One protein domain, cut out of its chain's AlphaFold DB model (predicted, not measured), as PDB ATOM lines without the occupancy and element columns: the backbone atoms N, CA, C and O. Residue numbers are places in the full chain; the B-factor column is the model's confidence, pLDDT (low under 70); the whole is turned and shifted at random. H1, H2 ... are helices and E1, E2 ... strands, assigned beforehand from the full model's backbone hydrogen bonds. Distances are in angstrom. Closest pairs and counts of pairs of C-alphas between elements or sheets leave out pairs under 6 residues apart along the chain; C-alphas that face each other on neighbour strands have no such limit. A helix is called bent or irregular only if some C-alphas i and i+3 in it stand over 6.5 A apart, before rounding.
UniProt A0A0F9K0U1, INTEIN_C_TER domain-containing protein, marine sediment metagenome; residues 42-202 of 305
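Overview. This is residues 42 to 202 of the 305 residues of the protein "INTEIN_C_TER domain-containing protein" of marine sediment metagenome (UniProt A0A0F9K0U1). A strongly twisted wall of five strands, E3 to E7, lies on one side of the domain, and H1 is wedged between its E4 and E7 and a small pair of strands, E1 and E2, near the middle. H2 packs on E1 across from H1, H3 runs alongside H2, H4 packs on H3 and grazes the wall, and the tip of the hairpin of E5 and E6, residues 184 to 189, sticks out. The 161 printed residues run H1 H2 E1 H3 E2 H4 E3 E4 E5 E6 E7, four named helices and seven named strands, mixed in class; the large sheet is antiparallel and branched, and the small one parallel. The whole is compact, with a radius of gyration of the C-alphas of 16.5 A and spans of 42 by 40 by 35 A.

Arrangement. H1, residues 42 to 52, and E1, residues 89 to 92, come closest at the C-alphas of Ala 49 and Val 89, 6.0 A apart. H2, residues 65 to 80, comes closest to E1 at the C-alphas of Phe 68 and Trp 92, 6.9 A apart. H3, residues 101 to 122, only just touches H2, with 3 pairs of C-alphas within 8 A, the closest those of Ala 65 and Ser 108 at 5.9 A; the tilt is shallow, 18 degrees, the same way. E1, H3 and E2, residues 125 to 128, form a strand-helix-strand unit, two parallel neighbour strands with a helix between, with a right-handed crossover; N 90 and O 125 are 2.8 A apart. H4, residues 138 to 143, touches H3, closest at the C-alphas of Asn 113 and Thr 140, 5.7 A. E3, residues 146 to 154, E4, 159 to 169, E5, 176 to 185, and E6, 188 to 192, form a meander, each strand the antiparallel neighbour of the one before, with N 149 and O 163 at 2.9 A, N 166 and O 179 at 2.7 A, and N 190 and O 183 at 2.8 A. E7, residues 195 to 197, pairs with E4, N 162 and O 195 at 2.8 A, and E4 to E7 form a Greek key, a meander of three strands with the fourth beside the first. H1 is on this sheet, over E4 and E7, at a height of 10.3 A. Each O i to N i+4 pair is within hydrogen-bond range in H1, H2 and H4, and 15 of 18 in H3.

Along the chain. H1 begins at C-alpha 42, (245.122, 240.186, 258.990). H2 is 22.7 A long, and H3, 29.4 A, is irregular, C-alphas 118 and 121 being 7.5 A apart. E3 measures 23.1 A, E4 31.2 A and E5 27.4 A. E7 ends at C-alpha 197, (254.495, 245.276, 255.617).

Size, cuts and confidence. The C-alphas farthest apart, of Asn 100 and Asn 186, are 51.1 A apart. The printed part has no cut, and the link from H1 to H2 is long, 12 residues. Residues 97 to 106 have pLDDT under 70.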
ATOM      1  N   SER A  42     245.145 240.141 257.527       91.00
ATOM      2  CA  SER A  42     245.122 240.186 258.990       91.00
ATOM      3  C   SER A  42     246.496 240.526 259.564       91.00
ATOM      4  O   SER A  42     246.603 241.414 260.399       91.00
ATOM      5  N   TYR A  43     247.572 239.918 259.055       92.44
ATOM      6  CA  TYR A  43     248.929 240.219 259.532       92.44
ATOM      7  C   TYR A  43     249.402 241.616 259.122       92.44
ATOM      8  O   TYR A  43     250.029 242.297 259.924       92.44
ATOM      9  N   ALA A  44     249.065 242.089 257.918       91.19
ATOM     10  CA  ALA A  44     249.345 243.472 257.530       91.19
ATOM     11  C   ALA A  44     248.592 244.471 258.416       91.19
ATOM     12  O   ALA A  44     249.160 245.481 258.818       91.19
ATOM     13  N   ALA A  45     247.330 244.177 258.738       93.12
ATOM     14  CA  ALA A  45     246.501 245.004 259.600       93.12
ATOM     15  C   ALA A  45     247.023 245.032 261.045       93.12
ATOM     16  O   ALA A  45     247.127 246.110 261.620       93.12
ATOM     17  N   LEU A  46     247.430 243.882 261.594       94.56
ATOM     18  CA  LEU A  46     248.108 243.795 262.891       94.56
ATOM     19  C   LEU A  46     249.411 244.591 262.895       94.56
ATOM     20  O   LEU A  46     249.651 245.358 263.822       94.56
ATOM     21  N   LYS A  47     250.235 244.452 261.846       94.31
ATOM     22  CA  LYS A  47     251.502 245.184 261.758       94.31
ATOM     23  C   LYS A  47     251.264 246.687 261.682       94.31
ATOM     24  O   LYS A  47     251.958 247.452 262.338       94.31
ATOM     25  N   LEU A  48     250.279 247.115 260.896       92.56
ATOM     26  CA  LEU A  48     249.891 248.517 260.815       92.56
ATOM     27  C   LEU A  48     249.381 249.034 262.166       92.56
ATOM     28  O   LEU A  48     249.752 250.134 262.556       92.56
ATOM     29  N   ALA A  49     248.575 248.250 262.882       93.88
ATOM     30  CA  ALA A  49     248.072 248.627 264.198       93.88
ATOM     31  C   ALA A  49     249.206 248.813 265.219       93.88
ATOM     32  O   ALA A  49     249.255 249.841 265.884       93.88
ATOM     33  N   GLU A  50     250.151 247.874 265.265       94.56
ATOM     34  CA  GLU A  50     251.348 247.933 266.115       94.56
ATOM     35  C   GLU A  50     252.267 249.124 265.777       94.56
ATOM     36  O   GLU A  50     252.893 249.720 266.655       94.56
ATOM     37  N   GLU A  51     252.368 249.496 264.499       92.12
ATOM     38  CA  GLU A  51     253.157 250.666 264.100       92.12
ATOM     39  C   GLU A  51     252.476 251.996 264.443       92.12
ATOM     40  O   GLU A  51     253.175 252.959 264.765       92.12
ATOM     41  N   LEU A  52     251.142 252.051 264.385       89.56
ATOM     42  CA  LEU A  52     250.356 253.255 264.667       89.56
ATOM     43  C   LEU A  52     250.128 253.489 266.168       89.56
ATOM     44  O   LEU A  52     250.166 254.637 266.606       89.56
ATOM     45  N   ASP A  53     249.923 252.431 266.953       93.19
ATOM     46  CA  ASP A  53     249.775 252.486 268.410       93.19
ATOM     47  C   ASP A  53     250.771 251.521 269.053       93.19
ATOM     48  O   ASP A  53     250.590 250.305 269.047       93.19
ATOM     49  N   LYS A  54     251.837 252.072 269.643       91.12
ATOM     50  CA  LYS A  54     252.900 251.279 270.282       91.12
ATOM     51  C   LYS A  54     252.411 250.463 271.482       91.12
ATOM     52  O   LYS A  54     253.077 249.513 271.870       91.12
ATOM     53  N   ASN A  55     251.242 250.804 272.029       92.38
ATOM     54  CA  ASN A  55     250.592 250.072 273.112       92.38
ATOM     55  C   ASN A  55     249.461 249.162 272.606       92.38
ATOM     56  O   ASN A  55     248.644 248.708 273.411       92.38
ATOM     57  N   PHE A  56     249.381 248.914 271.293       95.12
ATOM     58  CA  PHE A  56     248.383 248.028 270.712       95.12
ATOM     59  C   PHE A  56     248.542 246.608 271.261       95.12
ATOM     60  O   PHE A  56     249.612 246.002 271.193       95.12
ATOM     61  N   LYS A  57     247.448 246.065 271.790       94.88
ATOM     62  CA  LYS A  57     247.380 244.721 272.365       94.88
ATOM     63  C   LYS A  57     246.288 243.908 271.682       94.88
ATOM     64  O   LYS A  57     245.388 244.434 271.028       94.88
ATOM     65  N   ILE A  58     246.350 242.590 271.858       96.06
ATOM     66  CA  ILE A  58     245.403 241.660 271.229       96.06
ATOM     67  C   ILE A  58     243.946 241.859 271.683       96.06
ATOM     68  O   ILE A  58     243.002 241.454 270.999       96.06
ATOM     69  N   ASP A  59     243.730 242.483 272.839       94.75
ATOM     70  CA  ASP A  59     242.407 242.859 273.341       94.75
ATOM     71  C   ASP A  59     241.683 243.825 272.385       94.75
ATOM     72  O   ASP A  59     240.473 243.713 272.201       94.75
ATOM     73  N   SER A  60     242.446 244.672 271.694       94.75
ATOM     74  CA  SER A  60     242.004 245.687 270.737       94.75
ATOM     75  C   SER A  60     241.752 245.116 269.332       94.75
ATOM     76  O   SER A  60     241.355 245.844 268.423       94.75
ATOM     77  N   CYS A  61     241.961 243.805 269.147       95.69
ATOM     78  CA  CYS A  61     241.576 243.057 267.952       95.69
ATOM     79  C   CYS A  61     240.226 242.361 268.165       95.69
ATOM     80  O   CYS A  61     240.122 241.394 268.922       95.69
ATOM     81  N   CYS A  62     239.189 242.811 267.479       93.19
ATOM     82  CA  CYS A  62     237.824 242.317 267.578       93.19
ATOM     83  C   CYS A  62     237.473 241.459 266.355       93.19
ATOM     84  O   CYS A  62     237.825 241.804 265.231       93.19
ATOM     85  N   PHE A  63     236.739 240.367 266.572       89.38
ATOM     86  CA  PHE A  63     236.140 239.567 265.489       89.38
ATOM     87  C   PHE A  63     234.624 239.795 265.401       89.38
ATOM     88  O   PHE A  63     234.032 239.714 264.326       89.38
ATOM     89  N   LYS A  64     233.995 240.145 266.533       86.75
ATOM     90  CA  LYS A  64     232.551 240.373 266.654       86.75
ATOM     91  C   LYS A  64     232.208 241.850 266.788       86.75
ATOM     92  O   LYS A  64     232.938 242.606 267.430       86.75
ATOM     93  N   ALA A  65     231.021 242.233 266.313       85.00
ATOM     94  CA  ALA A  65     230.490 243.592 266.498       85.00
ATOM     95  C   ALA A  65     230.335 243.970 267.975       85.00
ATOM     96  O   ALA A  65     230.595 245.106 268.367       85.00
ATOM     97  N   LYS A  66     229.946 242.998 268.807       85.88
ATOM     98  CA  LYS A  66     229.831 243.188 270.254       85.88
ATOM     99  C   LYS A  66     231.181 243.529 270.887       85.88
ATOM    100  O   LYS A  66     231.251 244.459 271.681       85.88
ATOM    101  N   ASP A  67     232.239 242.810 270.517       89.75
ATOM    102  CA  ASP A  67     233.581 243.035 271.064       89.75
ATOM    103  C   ASP A  67     234.112 244.412 270.651       89.75
ATOM    104  O   ASP A  67     234.682 245.124 271.471       89.75
ATOM    105  N   PHE A  68     233.851 244.810 269.403       89.38
ATOM    106  CA  PHE A  68     234.181 246.138 268.893       89.38
ATOM    107  C   PHE A  68     233.493 247.250 269.695       89.38
ATOM    108  O   PHE A  68     234.158 248.169 270.175       89.38
ATOM    109  N   MET A  69     232.180 247.139 269.914       87.62
ATOM    110  CA  MET A  69     231.432 248.125 270.702       87.62
ATOM    111  C   MET A  69     231.865 248.162 272.162       87.62
ATOM    112  O   MET A  69     232.001 249.240 272.733       87.62
ATOM    113  N   ASN A  70     232.130 247.001 272.762       91.88
ATOM    114  CA  ASN A  70     232.662 246.934 274.117       91.88
ATOM    115  C   ASN A  70     234.012 247.651 274.217       91.88
ATOM    116  O   ASN A  70     234.215 248.407 275.162       91.88
ATOM    117  N   LYS A  71     234.901 247.469 273.231       93.31
ATOM    118  CA  LYS A  71     236.208 248.135 273.214       93.31
ATOM    119  C   LYS A  71     236.084 249.648 273.060       93.31
ATOM    120  O   LYS A  71     236.785 250.385 273.744       93.31
ATOM    121  N   ILE A  72     235.171 250.125 272.213       90.00
ATOM    122  CA  ILE A  72     234.885 251.562 272.098       90.00
ATOM    123  C   ILE A  72     234.384 252.116 273.428       90.00
ATOM    124  O   ILE A  72     234.911 253.114 273.904       90.00
ATOM    125  N   ASN A  73     233.398 251.460 274.041       90.88
ATOM    126  CA  ASN A  73     232.829 251.911 275.309       90.88
ATOM    127  C   ASN A  73     233.873 251.906 276.436       90.88
ATOM    128  O   ASN A  73     233.872 252.806 277.265       90.88
ATOM    129  N   GLU A  74     234.780 250.924 276.458       93.56
ATOM    130  CA  GLU A  74     235.923 250.898 277.379       93.56
ATOM    131  C   GLU A  74     236.830 252.120 277.179       93.56
ATOM    132  O   GLU A  74     237.188 252.780 278.149       93.56
ATOM    133  N   LEU A  75     237.182 252.450 275.932       91.75
ATOM    134  CA  LEU A  75     238.011 253.621 275.636       91.75
ATOM    135  C   LEU A  75     237.301 254.929 275.998       91.75
ATOM    136  O   LEU A  75     237.931 255.816 276.561       91.75
ATOM    137  N   ILE A  76     236.003 255.053 275.717       90.31
ATOM    138  CA  ILE A  76     235.227 256.243 276.094       90.31
ATOM    139  C   ILE A  76     235.264 256.435 277.611       90.31
ATOM    140  O   ILE A  76     235.621 257.518 278.055       90.31
ATOM    141  N   LYS A  77     235.010 255.379 278.393       93.19
ATOM    142  CA  LYS A  77     235.101 255.440 279.860       93.19
ATOM    143  C   LYS A  77     236.485 255.872 280.336       93.19
ATOM    144  O   LYS A  77     236.603 256.799 281.117       93.19
ATOM    145  N   ARG A  78     237.545 255.283 279.777       91.69
ATOM    146  CA  ARG A  78     238.926 255.690 280.093       91.69
ATOM    147  C   ARG A  78     239.187 257.158 279.759       91.69
ATOM    148  O   ARG A  78     239.925 257.822 280.473       91.69
ATOM    149  N   SER A  79     238.574 257.673 278.693       91.06
ATOM    150  CA  SER A  79     238.642 259.093 278.350       91.06
ATOM    151  C   SER A  79     237.875 259.980 279.326       91.06
ATOM    152  O   SER A  79     238.333 261.090 279.586       91.06
ATOM    153  N   GLU A  80     236.733 259.524 279.843       91.69
ATOM    154  CA  GLU A  80     235.987 260.197 280.918       91.69
ATOM    155  C   GLU A  80     236.808 260.215 282.218       91.69
ATOM    156  O   GLU A  80     236.833 261.229 282.911       91.69
ATOM    157  N   ASP A  81     237.579 259.152 282.469       93.62
ATOM    158  CA  ASP A  81     238.530 259.030 283.581       93.62
ATOM    159  C   ASP A  81     239.846 259.820 283.358       93.62
ATOM    160  O   ASP A  81     240.756 259.780 284.188       93.62
ATOM    161  N   GLY A  82     239.969 260.556 282.245       91.00
ATOM    162  CA  GLY A  82     241.092 261.456 281.952       91.00
ATOM    163  C   GLY A  82     242.209 260.880 281.073       91.00
ATOM    164  O   GLY A  82     243.199 261.568 280.812       91.00
ATOM    165  N   GLU A  83     242.084 259.649 280.572       92.00
ATOM    166  CA  GLU A  83     243.080 259.055 279.679       92.00
ATOM    167  C   GLU A  83     242.980 259.593 278.240       92.00
ATOM    168  O   GLU A  83     241.912 259.700 277.639       92.00
ATOM    169  N   VAL A  84     244.129 259.870 277.618       89.44
ATOM    170  CA  VAL A  84     244.176 260.271 276.208       89.44
ATOM    171  C   VAL A  84     243.982 259.059 275.296       89.44
ATOM    172  O   VAL A  84     244.899 258.271 275.067       89.44
ATOM    173  N   ILE A  85     242.795 258.959 274.694       89.75
ATOM    174  CA  ILE A  85     242.452 257.881 273.750       89.75
ATOM    175  C   ILE A  85     242.676 258.230 272.272       89.75
ATOM    176  O   ILE A  85     242.510 257.381 271.397       89.75
ATOM    177  N   LYS A  86     243.049 259.476 271.959       88.06
ATOM    178  CA  LYS A  86     243.266 259.919 270.574       88.06
ATOM    179  C   LYS A  86     244.395 259.112 269.927       88.06
ATOM    180  O   LYS A  86     245.458 258.944 270.514       88.06
ATOM    181  N   GLY A  87     244.170 258.643 268.703       87.50
ATOM    182  CA  GLY A  87     245.127 257.830 267.951       87.50
ATOM    183  C   GLY A  87     245.158 256.351 268.342       87.50
ATOM    184  O   GLY A  87     245.877 255.589 267.700       87.50
ATOM    185  N   LYS A  88     244.367 255.916 269.336       92.00
ATOM    186  CA  LYS A  88     244.245 254.493 269.672       92.00
ATOM    187  C   LYS A  88     243.671 253.699 268.510       92.00
ATOM    188  O   LYS A  88     242.762 254.161 267.813       92.00
ATOM    189  N   VAL A  89     244.219 252.501 268.307       92.88
ATOM    190  CA  VAL A  89     243.875 251.644 267.171       92.88
ATOM    191  C   VAL A  89     242.975 250.500 267.623       92.88
ATOM    192  O   VAL A  89     243.298 249.772 268.556       92.88
ATOM    193  N   ILE A  90     241.872 250.301 266.907       94.00
ATOM    194  CA  ILE A  90     241.008 249.126 267.029       94.00
ATOM    195  C   ILE A  90     241.057 248.375 265.700       94.00
ATOM    196  O   ILE A  90     240.799 248.946 264.636       94.00
ATOM    197  N   LEU A  91     241.380 247.086 265.753       93.94
ATOM    198  CA  LEU A  91     241.374 246.204 264.590       93.94
ATOM    199  C   LEU A  91     240.109 245.352 264.619       93.94
ATOM    200  O   LEU A  91     239.942 244.543 265.519       93.94
ATOM    201  N   TRP A  92     239.243 245.486 263.623       90.88
ATOM    202  CA  TRP A  92     238.122 244.583 263.406       90.88
ATOM    203  C   TRP A  92     238.442 243.629 262.253       90.88
ATOM    204  O   TRP A  92     238.344 243.975 261.073       90.88
ATOM    205  N   ASP A  93     238.878 242.423 262.598       90.44
ATOM    206  CA  ASP A  93     239.313 241.414 261.636       90.44
ATOM    207  C   ASP A  93     238.162 240.465 261.257       90.44
ATOM    208  O   ASP A  93     237.256 240.225 262.052       90.44
ATOM    209  N   GLU A  94     238.195 239.935 260.031       83.38
ATOM    210  CA  GLU A  94     237.161 239.045 259.473       83.38
ATOM    211  C   GLU A  94     235.748 239.654 259.476       83.38
ATOM    212  O   GLU A  94     234.739 238.976 259.697       83.38
ATOM    213  N   PHE A  95     235.657 240.951 259.175       80.00
ATOM    214  CA  PHE A  95     234.378 241.642 259.125       80.00
ATOM    215  C   PHE A  95     233.428 240.987 258.103       80.00
ATOM    216  O   PHE A  95     233.776 240.757 256.940       80.00
ATOM    217  N   GLY A  96     232.206 240.696 258.558       70.19
ATOM    218  CA  GLY A  96     231.153 240.067 257.758       70.19
ATOM    219  C   GLY A  96     231.178 238.532 257.718       70.19
ATOM    220  O   GLY A  96     230.378 237.952 256.989       70.19
ATOM    221  N   VAL A  97     232.061 237.873 258.480       68.75
ATOM    222  CA  VAL A  97     232.158 236.399 258.538       68.75
ATOM    223  C   VAL A  97     231.252 235.778 259.621       68.75
ATOM    224  O   VAL A  97     230.959 234.584 259.569       68.75
ATOM    225  N   GLU A  98     230.723 236.562 260.569       59.38
ATOM    226  CA  GLU A  98     229.770 236.043 261.561       59.38
ATOM    227  C   GLU A  98     228.393 235.710 260.951       59.38
ATOM    228  O   GLU A  98     227.772 236.533 260.284       59.38
ATOM    229  N   HIS A  99     227.944 234.479 261.220       47.00
ATOM    230  CA  HIS A  99     226.590 233.909 261.136       47.00
ATOM    231  C   HIS A  99     225.476 234.629 260.364       47.00
ATOM    232  O   HIS A  99     225.073 235.740 260.687       47.00
ATOM    233  N   ASN A 100     224.854 233.864 259.454       46.72
ATOM    234  CA  ASN A 100     223.704 234.213 258.614       46.72
ATOM    235  C   ASN A 100     223.795 235.644 258.079       46.72
ATOM    236  O   ASN A 100     223.080 236.542 258.520       46.72
ATOM    237  N   ALA A 101     224.712 235.803 257.120       50.88
ATOM    238  CA  ALA A 101     225.175 237.035 256.498       50.88
ATOM    239  C   ALA A 101     224.182 238.210 256.523       50.88
ATOM    240  O   ALA A 101     224.585 239.311 256.839       50.88
ATOM    241  N   ARG A 102     222.882 238.026 256.270       52.25
ATOM    242  CA  ARG A 102     221.922 239.144 256.233       52.25
ATOM    243  C   ARG A 102     221.623 239.801 257.584       52.25
ATOM    244  O   ARG A 102     221.559 241.026 257.650       52.25
ATOM    245  N   GLU A 103     221.405 239.030 258.644       55.25
ATOM    246  CA  GLU A 103     220.896 239.581 259.909       55.25
ATOM    247  C   GLU A 103     222.018 240.257 260.706       55.25
ATOM    248  O   GLU A 103     221.887 241.403 261.142       55.25
ATOM    249  N   PHE A 104     223.185 239.611 260.769       57.22
ATOM    250  CA  PHE A 104     224.376 240.214 261.350       57.22
ATOM    251  C   PHE A 104     224.924 241.366 260.503       57.22
ATOM    252  O   PHE A 104     225.322 242.374 261.083       57.22
ATOM    253  N   MET A 105     224.899 241.292 259.161       60.38
ATOM    254  CA  MET A 105     225.238 242.469 258.341       60.38
ATOM    255  C   MET A 105     224.321 243.638 258.686       60.38
ATOM    256  O   MET A 105     224.792 244.759 258.754       60.38
ATOM    257  N   THR A 106     223.041 243.407 258.981       67.62
ATOM    258  CA  THR A 106     222.128 244.500 259.345       67.62
ATOM    259  C   THR A 106     222.525 245.165 260.668       67.62
ATOM    260  O   THR A 106     222.569 246.395 260.744       67.62
ATOM    261  N   ILE A 107     222.857 244.381 261.700       70.25
ATOM    262  CA  ILE A 107     223.290 244.915 263.005       70.25
ATOM    263  C   ILE A 107     224.671 245.566 262.897       70.25
ATOM    264  O   ILE A 107     224.845 246.706 263.321       70.25
ATOM    265  N   SER A 108     225.636 244.880 262.290       70.44
ATOM    266  CA  SER A 108     226.999 245.381 262.108       70.44
ATOM    267  C   SER A 108     227.041 246.636 261.255       70.44
ATOM    268  O   SER A 108     227.690 247.597 261.650       70.44
ATOM    269  N   ASN A 109     226.293 246.686 260.149       72.38
ATOM    270  CA  ASN A 109     226.199 247.888 259.322       72.38
ATOM    271  C   ASN A 109     225.553 249.040 260.093       72.38
ATOM    272  O   ASN A 109     225.965 250.182 259.920       72.38
ATOM    273  N   ARG A 110     224.565 248.776 260.961       77.44
ATOM    274  CA  ARG A 110     223.959 249.821 261.803       77.44
ATOM    275  C   ARG A 110     224.954 250.359 262.826       77.44
ATOM    276  O   ARG A 110     225.102 251.570 262.941       77.44
ATOM    277  N   VAL A 111     225.641 249.461 263.529       76.56
ATOM    278  CA  VAL A 111     226.675 249.792 264.517       76.56
ATOM    279  C   VAL A 111     227.783 250.624 263.881       76.56
ATOM    280  O   VAL A 111     228.137 251.681 264.390       76.56
ATOM    281  N   ILE A 112     228.288 250.171 262.738       77.25
ATOM    282  CA  ILE A 112     229.335 250.847 261.983       77.25
ATOM    283  C   ILE A 112     228.865 252.211 261.491       77.25
ATOM    284  O   ILE A 112     229.565 253.192 261.716       77.25
ATOM    285  N   ASN A 113     227.692 252.305 260.861       77.62
ATOM    286  CA  ASN A 113     227.191 253.590 260.376       77.62
ATOM    287  C   ASN A 113     227.013 254.583 261.527       77.62
ATOM    288  O   ASN A 113     227.462 255.722 261.415       77.62
ATOM    289  N   TYR A 114     226.434 254.147 262.649       77.00
ATOM    290  CA  TYR A 114     226.291 254.992 263.831       77.00
ATOM    291  C   TYR A 114     227.653 255.431 264.376       77.00
ATOM    292  O   TYR A 114     227.874 256.618 264.614       77.00
ATOM    293  N   PHE A 115     228.598 254.496 264.510       81.44
ATOM    294  CA  PHE A 115     229.949 254.798 264.965       81.44
ATOM    295  C   PHE A 115     230.641 255.791 264.028       81.44
ATOM    296  O   PHE A 115     231.029 256.855 264.480       81.44
ATOM    297  N   PHE A 116     230.751 255.517 262.726       75.88
ATOM    298  CA  PHE A 116     231.467 256.391 261.787       75.88
ATOM    299  C   PHE A 116     230.832 257.782 261.640       75.88
ATOM    300  O   PHE A 116     231.531 258.738 261.297       75.88
ATOM    301  N   GLN A 117     229.531 257.924 261.905       73.94
ATOM    302  CA  GLN A 117     228.871 259.229 261.952       73.94
ATOM    303  C   GLN A 117     229.183 260.000 263.242       73.94
ATOM    304  O   GLN A 117     229.388 261.211 263.190       73.94
ATOM    305  N   THR A 118     229.243 259.315 264.386       74.19
ATOM    306  CA  THR A 118     229.318 259.953 265.712       74.19
ATOM    307  C   THR A 118     230.738 260.055 266.265       74.19
ATOM    308  O   THR A 118     231.054 261.019 266.953       74.19
ATOM    309  N   SER A 119     231.641 259.134 265.926       70.88
ATOM    310  CA  SER A 119     232.950 258.966 266.574       70.88
ATOM    311  C   SER A 119     234.078 259.833 266.016       70.88
ATOM    312  O   SER A 119     235.214 259.737 266.485       70.88
ATOM    313  N   ARG A 120     233.798 260.721 265.048       71.00
ATOM    314  CA  ARG A 120     234.822 261.589 264.429       71.00
ATOM    315  C   ARG A 120     235.598 262.417 265.464       71.00
ATOM    316  O   ARG A 120     236.789 262.644 265.287       71.00
ATOM    317  N   HIS A 121     234.942 262.829 266.548       79.25
ATOM    318  CA  HIS A 121     235.551 263.604 267.634       79.25
ATOM    319  C   HIS A 121     236.501 262.781 268.526       79.25
ATOM    320  O   HIS A 121     237.411 263.351 269.124       79.25
ATOM    321  N   LEU A 122     236.341 261.450 268.577       81.88
ATOM    322  CA  LEU A 122     237.190 260.559 269.380       81.88
ATOM    323  C   LEU A 122     238.592 260.390 268.775       81.88
ATOM    324  O   LEU A 122     239.537 260.056 269.485       81.88
ATOM    325  N   ASN A 123     238.739 260.643 267.467       85.62
ATOM    326  CA  ASN A 123     239.995 260.500 266.727       85.62
ATOM    327  C   ASN A 123     240.648 259.113 266.915       85.62
ATOM    328  O   ASN A 123     241.856 258.999 267.127       85.62
ATOM    329  N   LEU A 124     239.825 258.063 266.882       89.19
ATOM    330  CA  LEU A 124     240.258 256.665 266.922       89.19
ATOM    331  C   LEU A 124     240.603 256.169 265.517       89.19
ATOM    332  O   LEU A 124     239.977 256.564 264.529       89.19
ATOM    333  N   VAL A 125     241.557 255.246 265.431       90.12
ATOM    334  CA  VAL A 125     241.900 254.566 264.182       90.12
ATOM    335  C   VAL A 125     241.206 253.211 264.157       90.12
ATOM    336  O   VAL A 125     241.528 252.326 264.941       90.12
ATOM    337  N   VAL A 126     240.270 253.024 263.229       89.81
ATOM    338  CA  VAL A 126     239.608 251.730 263.025       89.81
ATOM    339  C   VAL A 126     240.124 251.089 261.747       89.81
ATOM    340  O   VAL A 126     239.984 251.645 260.657       89.81
ATOM    341  N   ILE A 127     240.718 249.906 261.883       91.88
ATOM    342  CA  ILE A 127     241.185 249.086 260.766       91.88
ATOM    343  C   ILE A 127     240.214 247.923 260.616       91.88
ATOM    344  O   ILE A 127     239.976 247.199 261.573       91.88
ATOM    345  N   MET A 128     239.665 247.727 259.419       89.69
ATOM    346  CA  MET A 128     238.764 246.610 259.129       89.69
ATOM    347  C   MET A 128     239.359 245.727 258.043       89.69
ATOM    348  O   MET A 128     239.823 246.235 257.017       89.69
ATOM    349  N   THR A 129     239.315 244.409 258.224       89.62
ATOM    350  CA  THR A 129     239.647 243.471 257.146       89.62
ATOM    351  C   THR A 129     238.378 242.829 256.606       89.62
ATOM    352  O   THR A 129     237.535 242.326 257.347       89.62
ATOM    353  N   VAL A 130     238.236 242.852 255.281       84.44
ATOM    354  CA  VAL A 130     237.109 242.233 254.577       84.44
ATOM    355  C   VAL A 130     237.595 241.352 253.433       84.44
ATOM    356  O   VAL A 130     238.608 241.670 252.787       84.44
ATOM    357  N   PRO A 131     236.892 240.247 253.123       78.38
ATOM    358  CA  PRO A 131     237.169 239.456 251.930       78.38
ATOM    359  C   PRO A 131     237.019 240.306 250.666       78.38
ATOM    360  O   PRO A 131     237.957 240.400 249.871       78.38
ATOM    361  N   LEU A 132     235.880 240.995 250.554       77.44
ATOM    362  CA  LEU A 132     235.508 241.864 249.446       77.44
ATOM    363  C   LEU A 132     234.986 243.195 249.984       77.44
ATOM    364  O   LEU A 132     234.216 243.226 250.940       77.44
ATOM    365  N   LEU A 133     235.359 244.294 249.328       78.75
ATOM    366  CA  LEU A 133     234.912 245.633 249.717       78.75
ATOM    367  C   LEU A 133     233.382 245.784 249.628       78.75
ATOM    368  O   LEU A 133     232.800 246.546 250.389       78.75
ATOM    369  N   SER A 134     232.723 245.029 248.744       78.75
ATOM    370  CA  SER A 134     231.262 245.014 248.589       78.75
ATOM    371  C   SER A 134     230.503 244.450 249.794       78.75
ATOM    372  O   SER A 134     229.285 244.575 249.834       78.75
ATOM    373  N   PHE A 135     231.188 243.828 250.760       76.56
ATOM    374  CA  PHE A 135     230.560 243.376 252.007       76.56
ATOM    375  C   PHE A 135     230.297 244.534 252.972       76.56
ATOM    376  O   PHE A 135     229.514 244.384 253.904       76.56
ATOM    377  N   ILE A 136     230.935 245.682 252.740       77.56
ATOM    378  CA  ILE A 136     230.681 246.917 253.470       77.56
ATOM    379  C   ILE A 136     229.649 247.727 252.686       77.56
ATOM    380  O   ILE A 136     229.783 247.934 251.473       77.56
ATOM    381  N   ASP A 137     228.623 248.212 253.381       77.94
ATOM    382  CA  ASP A 137     227.601 249.051 252.770       77.94
ATOM    383  C   ASP A 137     228.199 250.351 252.193       77.94
ATOM    384  O   ASP A 137     229.264 250.832 252.589       77.94
ATOM    385  N   SER A 138     227.528 250.931 251.199       78.69
ATOM    386  CA  SER A 138     228.034 252.122 250.511       78.69
ATOM    387  C   SER A 138     228.161 253.355 251.406       78.69
ATOM    388  O   SER A 138     229.005 254.196 251.118       78.69
ATOM    389  N   ALA A 139     227.341 253.501 252.451       77.81
ATOM    390  CA  ALA A 139     227.418 254.666 253.330       77.81
ATOM    391  C   ALA A 139     228.679 254.587 254.200       77.81
ATOM    392  O   ALA A 139     229.481 255.520 254.197       77.81
ATOM    393  N   THR A 140     228.938 253.431 254.809       77.75
ATOM    394  CA  THR A 140     230.183 253.169 255.542       77.75
ATOM    395  C   THR A 140     231.421 253.344 254.658       77.75
ATOM    396  O   THR A 140     232.408 253.953 255.077       77.75
ATOM    397  N   ARG A 141     231.391 252.845 253.412       78.50
ATOM    398  CA  ARG A 141     232.522 253.010 252.478       78.50
ATOM    399  C   ARG A 141     232.829 254.477 252.197       78.50
ATOM    400  O   ARG A 141     233.994 254.851 252.215       78.50
ATOM    401  N   LYS A 142     231.804 255.320 252.038       78.38
ATOM    402  CA  LYS A 142     231.971 256.772 251.849       78.38
ATOM    403  C   LYS A 142     232.531 257.487 253.077       78.38
ATOM    404  O   LYS A 142     233.157 258.532 252.920       78.38
ATOM    405  N   LEU A 143     232.293 256.947 254.274       77.31
ATOM    406  CA  LEU A 143     232.832 257.457 255.540       77.31
ATOM    407  C   LEU A 143     234.253 256.950 255.831       77.31
ATOM    408  O   LEU A 143     234.924 257.474 256.717       77.31
ATOM    409  N   SER A 144     234.727 255.949 255.086       79.94
ATOM    410  CA  SER A 144     236.078 255.415 255.230       79.94
ATOM    411  C   SER A 144     237.107 256.380 254.637       79.94
ATOM    412  O   SER A 144     236.952 256.874 253.524       79.94
ATOM    413  N   HIS A 145     238.204 256.619 255.356       81.81
ATOM    414  CA  HIS A 145     239.268 257.519 254.893       81.81
ATOM    415  C   HIS A 145     240.210 256.847 253.879       81.81
ATOM    416  O   HIS A 145     240.744 257.500 252.980       81.81
ATOM    417  N   CYS A 146     240.411 255.534 254.017       85.75
ATOM    418  CA  CYS A 146     241.409 254.767 253.276       85.75
ATOM    419  C   CYS A 146     240.866 253.390 252.881       85.75
ATOM    420  O   CYS A 146     240.181 252.742 253.667       85.75
ATOM    421  N   ILE A 147     241.264 252.905 251.705       88.00
ATOM    422  CA  ILE A 147     241.104 251.513 251.272       88.00
ATOM    423  C   ILE A 147     242.485 250.928 250.990       88.00
ATOM    424  O   ILE A 147     243.277 251.508 250.244       88.00
ATOM    425  N   GLY A 148     242.753 249.756 251.564       88.06
ATOM    426  CA  GLY A 148     243.920 248.937 251.257       88.06
ATOM    427  C   GLY A 148     243.546 247.755 250.367       88.06
ATOM    428  O   GLY A 148     242.694 246.946 250.725       88.06
ATOM    429  N   GLU A 149     244.203 247.631 249.219       88.62
ATOM    430  CA  GLU A 149     244.096 246.473 248.327       88.62
ATOM    431  C   GLU A 149     245.394 245.656 248.432       88.62
ATOM    432  O   GLU A 149     246.475 246.165 248.127       88.62
ATOM    433  N   MET A 150     245.305 244.415 248.918       86.50
ATOM    434  CA  MET A 150     246.473 243.536 249.064       86.50
ATOM    435  C   MET A 150     246.877 242.947 247.711       86.50
ATOM    436  O   MET A 150     246.034 242.391 247.014       86.50
ATOM    437  N   ASP A 151     248.172 242.965 247.401       81.06
ATOM    438  CA  ASP A 151     248.723 242.353 246.182       81.06
ATOM    439  C   ASP A 151     249.175 240.891 246.377       81.06
ATOM    440  O   ASP A 151     249.442 240.199 245.399       81.06
ATOM    441  N   GLY A 152     249.269 240.412 247.625       77.38
ATOM    442  CA  GLY A 152     249.710 239.055 247.962       77.38
ATOM    443  C   GLY A 152     250.991 239.010 248.799       77.38
ATOM    444  O   GLY A 152     251.624 240.034 249.071       77.38
ATOM    445  N   ILE A 153     251.353 237.801 249.236       80.94
ATOM    446  CA  ILE A 153     252.488 237.546 250.130       80.94
ATOM    447  C   ILE A 153     253.715 237.159 249.303       80.94
ATOM    448  O   ILE A 153     253.684 236.199 248.534       80.94
ATOM    449  N   ASN A 154     254.826 237.860 249.512       83.75
ATOM    450  CA  ASN A 154     256.133 237.411 249.060       83.75
ATOM    451  C   ASN A 154     256.712 236.444 250.099       83.75
ATOM    452  O   ASN A 154     257.183 236.863 251.156       83.75
ATOM    453  N   GLN A 155     256.685 235.147 249.785       81.62
ATOM    454  CA  GLN A 155     257.142 234.092 250.694       81.62
ATOM    455  C   GLN A 155     258.656 234.129 250.958       81.62
ATOM    456  O   GLN A 155     259.092 233.756 252.043       81.62
ATOM    457  N   ARG A 156     259.465 234.624 250.007       82.75
ATOM    458  CA  ARG A 156     260.927 234.717 250.161       82.75
ATOM    459  C   ARG A 156     261.311 235.784 251.180       82.75
ATOM    460  O   ARG A 156     262.178 235.555 252.013       82.75
ATOM    461  N   THR A 157     260.674 236.949 251.106       85.31
ATOM    462  CA  THR A 157     260.968 238.079 252.002       85.31
ATOM    463  C   THR A 157     260.041 238.143 253.212       85.31
ATOM    464  O   THR A 157     260.222 239.020 254.048       85.31
ATOM    465  N   LYS A 158     259.040 237.253 253.304       86.31
ATOM    466  CA  LYS A 158     257.968 237.268 254.317       86.31
ATOM    467  C   LYS A 158     257.310 238.646 254.462       86.31
ATOM    468  O   LYS A 158     256.988 239.092 255.561       86.31
ATOM    469  N   THR A 159     257.120 239.333 253.338       88.94
ATOM    470  CA  THR A 159     256.469 240.647 253.294       88.94
ATOM    471  C   THR A 159     255.226 240.598 252.432       88.94
ATOM    472  O   THR A 159     255.120 239.807 251.496       88.94
ATOM    473  N   THR A 160     254.277 241.476 252.725       86.56
ATOM    474  CA  THR A 160     253.084 241.670 251.902       86.56
ATOM    475  C   THR A 160     253.004 243.114 251.433       86.56
ATOM    476  O   THR A 160     253.504 244.022 252.098       86.56
ATOM    477  N   SER A 161     252.435 243.330 250.250       86.69
ATOM    478  CA  SER A 161     252.303 244.662 249.655       86.69
ATOM    479  C   SER A 161     250.844 245.092 249.607       86.69
ATOM    480  O   SER A 161     249.973 244.321 249.204       86.69
ATOM    481  N   VAL A 162     250.594 246.345 249.977       86.50
ATOM    482  CA  VAL A 162     249.275 246.979 249.983       86.50
ATOM    483  C   VAL A 162     249.290 248.208 249.104       86.50
ATOM    484  O   VAL A 162     250.093 249.116 249.313       86.50
ATOM    485  N   LYS A 163     248.352 248.288 248.164       88.31
ATOM    486  CA  LYS A 163     248.012 249.538 247.486       88.31
ATOM    487  C   LYS A 163     247.044 250.315 248.372       88.31
ATOM    488  O   LYS A 163     245.888 249.920 248.515       88.31
ATOM    489  N   VAL A 164     247.512 251.413 248.956       84.88
ATOM    490  CA  VAL A 164     246.670 252.296 249.774       84.88
ATOM    491  C   VAL A 164     246.096 253.404 248.901       84.88
ATOM    492  O   VAL A 164     246.832 254.130 248.225       84.88
ATOM    493  N   LYS A 165     244.771 253.531 248.926       85.00
ATOM    494  CA  LYS A 165     244.005 254.574 248.248       85.00
ATOM    495  C   LYS A 165     243.241 255.374 249.304       85.00
ATOM    496  O   LYS A 165     242.401 254.818 250.003       85.00
ATOM    497  N   MET A 166     243.520 256.665 249.410       83.19
ATOM    498  CA  MET A 166     242.714 257.619 250.166       83.19
ATOM    499  C   MET A 166     241.400 257.835 249.420       83.19
ATOM    500  O   MET A 166     241.429 258.140 248.223       83.19
ATOM    501  N   ILE A 167     240.261 257.685 250.090       83.81
ATOM    502  CA  ILE A 167     238.968 257.972 249.469       83.81
ATOM    503  C   ILE A 167     238.686 259.462 249.620       83.81
ATOM    504  O   ILE A 167     238.686 259.997 250.726       83.81
ATOM    505  N   GLN A 168     238.418 260.134 248.504       83.94
ATOM    506  CA  GLN A 168     237.799 261.451 248.519       83.94
ATOM    507  C   GLN A 168     236.426 261.358 247.871       83.94
ATOM    508  O   GLN A 168     236.315 261.028 246.694       83.94
ATOM    509  N   THR A 169     235.384 261.676 248.626       82.62
ATOM    510  CA  THR A 169     234.008 261.646 248.129       82.62
ATOM    511  C   THR A 169     233.579 263.058 247.762       82.62
ATOM    512  O   THR A 169     233.739 263.990 248.549       82.62
ATOM    513  N   ASN A 170     233.041 263.243 246.557       84.12
ATOM    514  CA  ASN A 170     232.360 264.486 246.213       84.12
ATOM    515  C   ASN A 170     231.016 264.521 246.952       84.12
ATOM    516  O   ASN A 170     230.186 263.637 246.759       84.12
ATOM    517  N   VAL A 171     230.814 265.532 247.796       77.31
ATOM    518  CA  VAL A 171     229.654 265.621 248.698       77.31
ATOM    519  C   VAL A 171     228.307 265.754 247.982       77.31
ATOM    520  O   VAL A 171     227.304 265.302 248.516       77.31
ATOM    521  N   ILE A 172     228.284 266.316 246.769       80.00
ATOM    522  CA  ILE A 172     227.052 266.561 246.001       80.00
ATOM    523  C   ILE A 172     226.683 265.321 245.179       80.00
ATOM    524  O   ILE A 172     225.583 264.794 245.279       80.00
ATOM    525  N   SER A 173     227.623 264.824 244.372       84.06
ATOM    526  CA  SER A 173     227.393 263.677 243.475       84.06
ATOM    527  C   SER A 173     227.536 262.317 244.162       84.06
ATOM    528  O   SER A 173     227.186 261.290 243.588       84.06
ATOM    529  N   GLY A 174     228.136 262.275 245.355       78.75
ATOM    530  CA  GLY A 174     228.483 261.037 246.050       78.75
ATOM    531  C   GLY A 174     229.561 260.200 245.353       78.75
ATOM    532  O   GLY A 174     229.798 259.069 245.780       78.75
ATOM    533  N   LYS A 175     230.194 260.716 244.287       83.62
ATOM    534  CA  LYS A 175     231.215 260.003 243.513       83.62
ATOM    535  C   LYS A 175     232.527 259.923 244.291       83.62
ATOM    536  O   LYS A 175     233.024 260.932 244.795       83.62
ATOM    537  N   GLU A 176     233.083 258.719 244.359       83.31
ATOM    538  CA  GLU A 176     234.322 258.410 245.070       83.31
ATOM    539  C   GLU A 176     235.532 258.532 244.135       83.31
ATOM    540  O   GLU A 176     235.548 257.998 243.025       83.31
ATOM    541  N   TYR A 177     236.567 259.221 244.604       87.06
ATOM    542  CA  TYR A 177     237.825 259.434 243.899       87.06
ATOM    543  C   TYR A 177     238.968 258.832 244.724       87.06
ATOM    544  O   TYR A 177     239.513 259.511 245.600       87.06
ATOM    545  N   PRO A 178     239.343 257.564 244.479       85.25
ATOM    546  CA  PRO A 178     240.474 256.949 245.158       85.25
ATOM    547  C   PRO A 178     241.787 257.591 244.693       85.25
ATOM    548  O   PRO A 178     242.139 257.536 243.514       85.25
ATOM    549  N   LYS A 179     242.540 258.182 245.621       88.00
ATOM    550  CA  LYS A 179     243.840 258.819 245.364       88.00
ATOM    551  C   LYS A 179     244.952 258.054 246.067       88.00
ATOM    552  O   LYS A 179     244.795 257.644 247.209       88.00
ATOM    553  N   TYR A 180     246.101 257.883 245.419       88.44
ATOM    554  CA  TYR A 180     247.264 257.297 246.090       88.44
ATOM    555  C   TYR A 180     247.718 258.151 247.275       88.44
ATOM    556  O   TYR A 180     247.616 259.381 247.234       88.44
ATOM    557  N   LEU A 181     248.258 257.485 248.298       83.50
ATOM    558  CA  LEU A 181     248.831 258.147 249.462       83.50
ATOM    559  C   LEU A 181     249.947 259.105 249.025       83.50
ATOM    560  O   LEU A 181     250.850 258.729 248.273       83.50
ATOM    561  N   ARG A 182     249.892 260.344 249.510       87.56
ATOM    562  CA  ARG A 182     250.922 261.360 249.282       87.56
ATOM    563  C   ARG A 182     251.582 261.701 250.605       87.56
ATOM    564  O   ARG A 182     250.886 261.877 251.598       87.56
ATOM    565  N   TYR A 183     252.902 261.810 250.613       85.75
ATOM    566  CA  TYR A 183     253.663 262.202 251.796       85.75
ATOM    567  C   TYR A 183     254.768 263.179 251.405       85.75
ATOM    568  O   TYR A 183     255.176 263.240 250.244       85.75
ATOM    569  N   ARG A 184     255.236 263.973 252.368       89.06
ATOM    570  CA  ARG A 184     256.371 264.876 252.175       89.06
ATOM    571  C   ARG A 184     257.593 264.305 252.878       89.06
ATOM    572  O   ARG A 184     257.496 263.860 254.016       89.06
ATOM    573  N   LYS A 185     258.735 264.330 252.200       90.44
ATOM    574  CA  LYS A 185     260.046 264.018 252.778       90.44
ATOM    575  C   LYS A 185     261.031 265.066 252.277       90.44
ATOM    576  O   LYS A 185     261.107 265.293 251.074       90.44
ATOM    577  N   ASN A 186     261.748 265.725 253.185       91.81
ATOM    578  CA  ASN A 186     262.709 266.790 252.862       91.81
ATOM    579  C   ASN A 186     262.096 267.883 251.956       91.81
ATOM    580  O   ASN A 186     262.638 268.195 250.899       91.81
ATOM    581  N   ASN A 187     260.906 268.385 252.317       91.31
ATOM    582  CA  ASN A 187     260.104 269.347 251.538       91.31
ATOM    583  C   ASN A 187     259.709 268.938 250.104       91.31
ATOM    584  O   ASN A 187     259.040 269.706 249.416       91.31
ATOM    585  N   LYS A 188     260.017 267.715 249.658       91.88
ATOM    586  CA  LYS A 188     259.563 267.176 248.369       91.88
ATOM    587  C   LYS A 188     258.342 266.281 248.562       91.88
ATOM    588  O   LYS A 188     258.266 265.504 249.516       91.88
ATOM    589  N   GLY A 189     257.364 266.416 247.669       90.94
ATOM    590  CA  GLY A 189     256.157 265.591 247.656       90.94
ATOM    591  C   GLY A 189     256.393 264.268 246.932       90.94
ATOM    592  O   GLY A 189     256.885 264.256 245.809       90.94
ATOM    593  N   PHE A 190     255.999 263.165 247.556       90.88
ATOM    594  CA  PHE A 190     256.085 261.818 247.004       90.88
ATOM    595  C   PHE A 190     254.704 261.171 246.961       90.88
ATOM    596  O   PHE A 190     253.838 261.452 247.793       90.88
ATOM    597  N   VAL A 191     254.507 260.276 245.993       90.25
ATOM    598  CA  VAL A 191     253.301 259.452 245.870       90.25
ATOM    599  C   VAL A 191     253.677 258.005 246.157       90.25
ATOM    600  O   VAL A 191     254.449 257.400 245.414       90.25
ATOM    601  N   SER A 192     253.110 257.433 247.217       86.88
ATOM    602  CA  SER A 192     253.263 256.018 247.531       86.88
ATOM    603  C   SER A 192     252.151 255.218 246.860       86.88
ATOM    604  O   SER A 192     250.983 255.307 247.236       86.88
ATOM    605  N   LYS A 193     252.513 254.428 245.843       86.88
ATOM    606  CA  LYS A 193     251.572 253.507 245.183       86.88
ATOM    607  C   LYS A 193     251.352 252.231 245.991       86.88
ATOM    608  O   LYS A 193     250.283 251.632 245.893       86.88
ATOM    609  N   LYS A 194     252.375 251.796 246.734       87.81
ATOM    610  CA  LYS A 194     252.376 250.560 247.518       87.81
ATOM    611  C   LYS A 194     253.163 250.743 248.809       87.81
ATOM    612  O   LYS A 194     254.259 251.297 248.787       87.81
ATOM    613  N   ILE A 195     252.633 250.201 249.895       86.62
ATOM    614  CA  ILE A 195     253.308 250.065 251.184       86.62
ATOM    615  C   ILE A 195     253.607 248.585 251.390       86.62
ATOM    616  O   ILE A 195     252.771 247.739 251.073       86.62
ATOM    617  N   ARG A 196     254.804 248.262 251.883       90.75
ATOM    618  CA  ARG A 196     255.167 246.889 252.241       90.75
ATOM    619  C   ARG A 196     255.125 246.737 253.749       90.75
ATOM    620  O   ARG A 196     255.673 247.577 254.453       90.75
ATOM    621  N   PHE A 197     254.530 245.649 254.210       88.19
ATOM    622  CA  PHE A 197     254.495 245.276 255.617       88.19
ATOM    623  C   PHE A 197     255.304 244.002 255.833       88.19
ATOM    624  O   PHE A 197     255.204 243.052 255.047       88.19
ATOM    625  N   SER A 198     256.114 244.006 256.888       93.00
ATOM    626  CA  SER A 198     256.692 242.800 257.472       93.00
ATOM    627  C   SER A 198     255.657 242.086 258.340       93.00
ATOM    628  O   SER A 198     254.526 242.551 258.507       93.00
ATOM    629  N   LEU A 199     256.059 240.962 258.923       92.38
ATOM    630  CA  LEU A 199     255.295 240.330 259.989       92.38
ATOM    631  C   LEU A 199     255.197 241.257 261.224       92.38
ATOM    632  O   LEU A 199     256.145 242.017 261.469       92.38
ATOM    633  N   PRO A 200     254.076 241.211 261.974       93.31
ATOM    634  CA  PRO A 200     253.964 241.784 263.323       93.31
ATOM    635  C   PRO A 200     254.950 241.149 264.311       93.31
ATOM    636  O   PRO A 200     255.595 240.148 263.982       93.31
ATOM    637  N   SER A 201     255.038 241.685 265.533       95.50
ATOM    638  CA  SER A 201     255.768 241.010 266.614       95.50
ATOM    639  C   SER A 201     255.265 239.579 266.839       95.50
ATOM    640  O   SER A 201     254.076 239.272 266.714       95.50
ATOM    641  N   GLU A 202     256.184 238.677 267.187       95.56
ATOM    642  CA  GLU A 202     255.850 237.264 267.388       95.56
ATOM    643  C   GLU A 202     254.846 237.045 268.522       95.56
ATOM    644  O   GLU A 202     254.000 236.156 268.430       95.56
TER     645      GLU A 202